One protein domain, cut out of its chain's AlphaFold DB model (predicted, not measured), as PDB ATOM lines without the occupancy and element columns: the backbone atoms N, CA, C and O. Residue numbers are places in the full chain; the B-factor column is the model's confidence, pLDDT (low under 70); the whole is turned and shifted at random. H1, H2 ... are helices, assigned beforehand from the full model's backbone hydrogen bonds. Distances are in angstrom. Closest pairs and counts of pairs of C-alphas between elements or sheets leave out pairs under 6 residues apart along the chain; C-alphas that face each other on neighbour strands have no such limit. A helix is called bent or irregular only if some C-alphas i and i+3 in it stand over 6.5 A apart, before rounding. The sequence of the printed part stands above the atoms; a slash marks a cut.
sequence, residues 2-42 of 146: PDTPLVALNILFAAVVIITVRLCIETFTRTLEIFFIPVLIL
ATOM      1  N   PRO A   2      16.915  42.994  10.935       51.53
ATOM      2  CA  PRO A   2      16.734  44.006   9.905       51.53
ATOM      3  C   PRO A   2      18.097  44.583   9.503       51.53
ATOM      4  O   PRO A   2      18.925  44.873  10.361       51.53
ATOM      5  N   ASP A   3      18.318  44.673   8.195       57.97
ATOM      6  CA  ASP A   3      19.273  45.566   7.538       57.97
ATOM      7  C   ASP A   3      20.712  45.594   8.074       57.97
ATOM      8  O   ASP A   3      21.262  46.663   8.329       57.97
ATOM      9  N   THR A   4      21.403  44.451   8.140       65.06
ATOM     10  CA  THR A   4      22.851  44.522   7.891       65.06
ATOM     11  C   THR A   4      22.996  44.946   6.429       65.06
ATOM     12  O   THR A   4      22.611  44.160   5.557       65.06
ATOM     13  N   PRO A   5      23.489  46.161   6.110       75.88
ATOM     14  CA  PRO A   5      23.633  46.559   4.722       75.88
ATOM     15  C   PRO A   5      24.559  45.547   4.061       75.88
ATOM     16  O   PRO A   5      25.711  45.379   4.464       75.88
ATOM     17  N   LEU A   6      24.032  44.843   3.060       77.00
ATOM     18  CA  LEU A   6      24.712  43.747   2.367       77.00
ATOM     19  C   LEU A   6      26.095  44.187   1.847       77.00
ATOM     20  O   LEU A   6      27.047  43.415   1.809       77.00
ATOM     21  N   VAL A   7      26.217  45.484   1.557       82.38
ATOM     22  CA  VAL A   7      27.454  46.178   1.201       82.38
ATOM     23  C   VAL A   7      28.508  46.124   2.315       82.38
ATOM     24  O   VAL A   7      29.654  45.791   2.031       82.38
ATOM     25  N   ALA A   8      28.158  46.402   3.575       84.12
ATOM     26  CA  ALA A   8      29.122  46.397   4.682       84.12
ATOM     27  C   ALA A   8      29.665  44.988   4.956       84.12
ATOM     28  O   ALA A   8      30.864  44.815   5.168       84.12
ATOM     29  N   LEU A   9      28.797  43.974   4.877       83.81
ATOM     30  CA  LEU A   9      29.198  42.573   4.997       83.81
ATOM     31  C   LEU A   9      30.169  42.184   3.869       83.81
ATOM     32  O   LEU A   9      31.224  41.609   4.129       83.81
ATOM     33  N   ASN A  10      29.847  42.553   2.627       85.06
ATOM     34  CA  ASN A  10      30.695  42.268   1.471       85.06
ATOM     35  C   ASN A  10      32.060  42.965   1.560       85.06
ATOM     36  O   ASN A  10      33.072  42.351   1.229       85.06
ATOM     37  N   ILE A  11      32.112  44.215   2.037       87.69
ATOM     38  CA  ILE A  11      33.376  44.939   2.256       87.69
ATOM     39  C   ILE A  11      34.223  44.234   3.317       87.69
ATOM     40  O   ILE A  11      35.429  44.069   3.128       87.69
ATOM     41  N   LEU A  12      33.607  43.775   4.409       87.94
ATOM     42  CA  LEU A  12      34.312  43.052   5.461       87.94
ATOM     43  C   LEU A  12      34.888  41.725   4.942       87.94
ATOM     44  O   LEU A  12      36.064  41.442   5.170       87.94
ATOM     45  N   PHE A  13      34.116  40.955   4.168       85.31
ATOM     46  CA  PHE A  13      34.626  39.750   3.507       85.31
ATOM     47  C   PHE A  13      35.754  40.058   2.515       85.31
ATOM     48  O   PHE A  13      36.766  39.357   2.508       85.31
ATOM     49  N   ALA A  14      35.631  41.125   1.721       87.62
ATOM     50  CA  ALA A  14      36.680  41.541   0.795       87.62
ATOM     51  C   ALA A  14      37.980  41.910   1.530       87.62
ATOM     52  O   ALA A  14      39.062  41.514   1.096       87.62
ATOM     53  N   ALA A  15      37.891  42.598   2.672       89.38
ATOM     54  CA  ALA A  15      39.051  42.926   3.496       89.38
ATOM     55  C   ALA A  15      39.767  41.666   4.011       89.38
ATOM     56  O   ALA A  15      40.994  41.580   3.922       89.38
ATOM     57  N   VAL A  16      39.013  40.662   4.475       86.38
ATOM     58  CA  VAL A  16      39.579  39.368   4.897       86.38
ATOM     59  C   VAL A  16      40.296  38.684   3.732       86.38
ATOM     60  O   VAL A  16      41.437  38.260   3.894       86.38
ATOM     61  N   VAL A  17      39.685  38.650   2.543       85.31
ATOM     62  CA  VAL A  17      40.307  38.061   1.344       85.31
ATOM     63  C   VAL A  17      41.619  38.768   0.994       85.31
ATOM     64  O   VAL A  17      42.616  38.099   0.729       85.31
ATOM     65  N   ILE A  18      41.662  40.104   1.046       87.31
ATOM     66  CA  ILE A  18      42.886  40.879   0.779       87.31
ATOM     67  C   ILE A  18      43.997  40.509   1.771       87.31
ATOM     68  O   ILE A  18      45.149  40.332   1.369       87.31
ATOM     69  N   ILE A  19      43.663  40.364   3.056       86.62
ATOM     70  CA  ILE A  19      44.618  39.942   4.088       86.62
ATOM     71  C   ILE A  19      45.118  38.520   3.790       86.62
ATOM     72  O   ILE A  19      46.327  38.297   3.761       86.62
ATOM     73  N   THR A  20      44.231  37.574   3.476       81.38
ATOM     74  CA  THR A  20      44.614  36.192   3.138       81.38
ATOM     75  C   THR A  20      45.539  36.123   1.921       81.38
ATOM     76  O   THR A  20      46.534  35.400   1.955       81.38
ATOM     77  N   VAL A  21      45.270  36.905   0.870       81.81
ATOM     78  CA  VAL A  21      46.135  36.968  -0.321       81.81
ATOM     79  C   VAL A  21      47.536  37.482   0.039       81.81
ATOM     80  O   VAL A  21      48.525  36.992  -0.508       81.81
ATOM     81  N   ARG A  22      47.648  38.412   0.999       82.06
ATOM     82  CA  ARG A  22      48.944  38.920   1.483       82.06
ATOM     83  C   ARG A  22      49.721  37.901   2.322       82.06
ATOM     84  O   ARG A  22      50.942  37.854   2.207       82.06
ATOM     85  N   LEU A  23      49.048  37.075   3.128       79.19
ATOM     86  CA  LEU A  23      49.690  36.075   4.001       79.19
ATOM     87  C   LEU A  23      50.182  34.803   3.276       79.19
ATOM     88  O   LEU A  23      50.700  33.894   3.920       79.19
ATOM     89  N   CYS A  24      50.118  34.758   1.940       79.25
ATOM     90  CA  CYS A  24      50.532  33.622   1.111       79.25
ATOM     91  C   CYS A  24      49.720  32.329   1.341       79.25
ATOM     92  O   CYS A  24      48.927  32.173   2.267       79.25
ATOM     93  N   ILE A  25      49.938  31.358   0.449       76.50
ATOM     94  CA  ILE A  25      49.194  30.093   0.435       76.50
ATOM     95  C   ILE A  25      49.494  29.180   1.633       76.50
ATOM     96  O   ILE A  25      48.696  28.309   1.951       76.50
ATOM     97  N   GLU A  26      50.624  29.374   2.318       78.75
ATOM     98  CA  GLU A  26      51.004  28.540   3.460       78.75
ATOM     99  C   GLU A  26      50.086  28.774   4.663       78.75
ATOM    100  O   GLU A  26      49.586  27.814   5.250       78.75
ATOM    101  N   THR A  27      49.796  30.039   4.991       81.06
ATOM    102  CA  THR A  27      48.842  30.366   6.056       81.06
ATOM    103  C   THR A  27      47.446  29.873   5.697       81.06
ATOM    104  O   THR A  27      46.781  29.286   6.543       81.06
ATOM    105  N   PHE A  28      47.035  30.018   4.434       80.88
ATOM    106  CA  PHE A  28      45.749  29.516   3.956       80.88
ATOM    107  C   PHE A  28      45.603  27.998   4.159       80.88
ATOM    108  O   PHE A  28      44.613  27.555   4.739       80.88
ATOM    109  N   THR A  29      46.602  27.203   3.763       80.44
ATOM    110  CA  THR A  29      46.572  25.742   3.937       80.44
ATOM    111  C   THR A  29      46.544  25.336   5.412       80.44
ATOM    112  O   THR A  29      45.758  24.470   5.787       80.44
ATOM    113  N   ARG A  30      47.333  25.992   6.276       82.94
ATOM    114  CA  ARG A  30      47.323  25.707   7.725       82.94
ATOM    115  C   ARG A  30      45.983  26.050   8.371       82.94
ATOM    116  O   ARG A  30      45.493  25.308   9.216       82.94
ATOM    117  N   THR A  31      45.366  27.158   7.965       85.00
ATOM    118  CA  THR A  31      44.016  27.505   8.420       85.00
ATOM    119  C   THR A  31      43.002  26.466   7.942       85.00
ATOM    120  O   THR A  31      42.173  26.033   8.739       85.00
ATOM    121  N   LEU A  32      43.090  26.000   6.692       84.19
ATOM    122  CA  LEU A  32      42.208  24.943   6.188       84.19
ATOM    123  C   LEU A  32      42.302  23.652   7.008       84.19
ATOM    124  O   LEU A  32      41.260  23.081   7.309       84.19
ATOM    125  N   GLU A  33      43.497  23.215   7.412       84.00
ATOM    126  CA  GLU A  33      43.656  22.022   8.262       84.00
ATOM    127  C   GLU A  33      42.938  22.165   9.613       84.00
ATOM    128  O   GLU A  33      42.260  21.235  10.052       84.00
ATOM    129  N   ILE A  34      43.016  23.345  10.239       88.56
ATOM    130  CA  ILE A  34      42.334  23.628  11.514       88.56
ATOM    131  C   ILE A  34      40.812  23.596  11.339       88.56
ATOM    132  O   ILE A  34      40.103  23.027  12.169       88.56
ATOM    133  N   PHE A  35      40.300  24.194  10.263       84.81
ATOM    134  CA  PHE A  35      38.862  24.232   9.991       84.81
ATOM    135  C   PHE A  35      38.311  22.907   9.451       84.81
ATOM    136  O   PHE A  35      37.107  22.673   9.546       84.81
ATOM    137  N   PHE A  36      39.156  22.022   8.919       84.19
ATOM    138  CA  PHE A  36      38.714  20.786   8.278       84.19
ATOM    139  C   PHE A  36      37.938  19.867   9.232       84.19
ATOM    140  O   PHE A  36      36.827  19.447   8.916       84.19
ATOM    141  N   ILE A  37      38.486  19.600  10.421       86.31
ATOM    142  CA  ILE A  37      37.872  18.714  11.425       86.31
ATOM    143  C   ILE A  37      36.502  19.231  11.905       86.31
ATOM    144  O   ILE A  37      35.528  18.483  11.796       86.31
ATOM    145  N   PRO A  38      36.364  20.475  12.413       85.94
ATOM    146  CA  PRO A  38      35.077  20.959  12.909       85.94
ATOM    147  C   PRO A  38      34.019  21.048  11.805       85.94
ATOM    148  O   PRO A  38      32.858  20.730  12.055       85.94
ATOM    149  N   VAL A  39      34.403  21.414  10.575       85.75
ATOM    150  CA  VAL A  39      33.474  21.443   9.435       85.75
ATOM    151  C   VAL A  39      32.979  20.040   9.090       85.75
ATOM    152  O   VAL A  39      31.791  19.863   8.830       85.75
ATOM    153  N   LEU A  40      33.853  19.033   9.128       85.38
ATOM    154  CA  LEU A  40      33.477  17.648   8.843       85.38
ATOM    155  C   LEU A  40      32.542  17.079   9.921       85.38
ATOM    156  O   LEU A  40      31.562  16.415   9.589       85.38
ATOM    157  N   ILE A  41      32.789  17.395  11.197       85.19
ATOM    158  CA  ILE A  41      31.889  17.025  12.302       85.19
ATOM    159  C   ILE A  41      30.521  17.685  12.119       85.19
ATOM    160  O   ILE A  41      29.495  17.015  12.227       85.19
ATOM    161  N   LEU A  42      30.493  18.982  11.804       83.38
ATOM    162  CA  LEU A  42      29.244  19.709  11.595       83.38
ATOM    163  C   LEU A  42      28.458  19.151  10.403       83.38
ATOM    164  O   LEU A  42      27.245  18.972  10.498       83.38
TER     165      LEU A  42
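This is residues 2 to 42 of the 146 residues of an uncharacterized protein of Bacillus sp. AFS017274 (UniProt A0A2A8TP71). Picture an open V made of two long helices, H1 and H2, that meet near their ends in a corner around Leu 23, with both arms standing free of each other over most of their length. Residues 2 to 5 make a short tail before H1, and H2 has a kink partway along its arm. The printed part has 41 residues with two named helices, H1 then H2, and no named strand; the class is all helix. It is only just extended, close to loose, with a radius of gyration of the C-alphas of 13.6 A, and it is flat, spanning 33 by 29 by 7 A.

Start at C-alpha 2, at (16.734, 44.006, 9.905), and pass to C-alpha 6 at (24.712, 43.747, 2.367). There H1 begins, residues 6 to 22, 24.7 A from first to last C-alpha. After Leu 23, H2 takes residues 24 to 42, 27.5 A long, and ends at C-alpha 42, at (29.244, 19.709, 11.595). Look near residue 35 for a kink of 37 degrees in H2; the helix is irregular, but only just: C-alphas 34 and 37 are 6.6 A apart.

Compare Thr 20 with Phe 28: their C-alphas, the closest of the two helices, are 6.8 A apart. H1 and H2 are close but not clearly touching, with 2 pairs of C-alphas within 8 A. They run opposite ways at a steep tilt of 55 degrees, and their centres are 18.4 A apart. In H1 every O i to N i+4 pair is within hydrogen-bond range; in H2, 12 of 15 are.

The two C-alphas farthest apart are those of Pro 2 and Glu 26, at 38.1 A. The printed part has no cut, and the link from H1 to H2 is tight. The mean pLDDT of the printed part is 81.8; look at residues 2 to 4 for the values under 70.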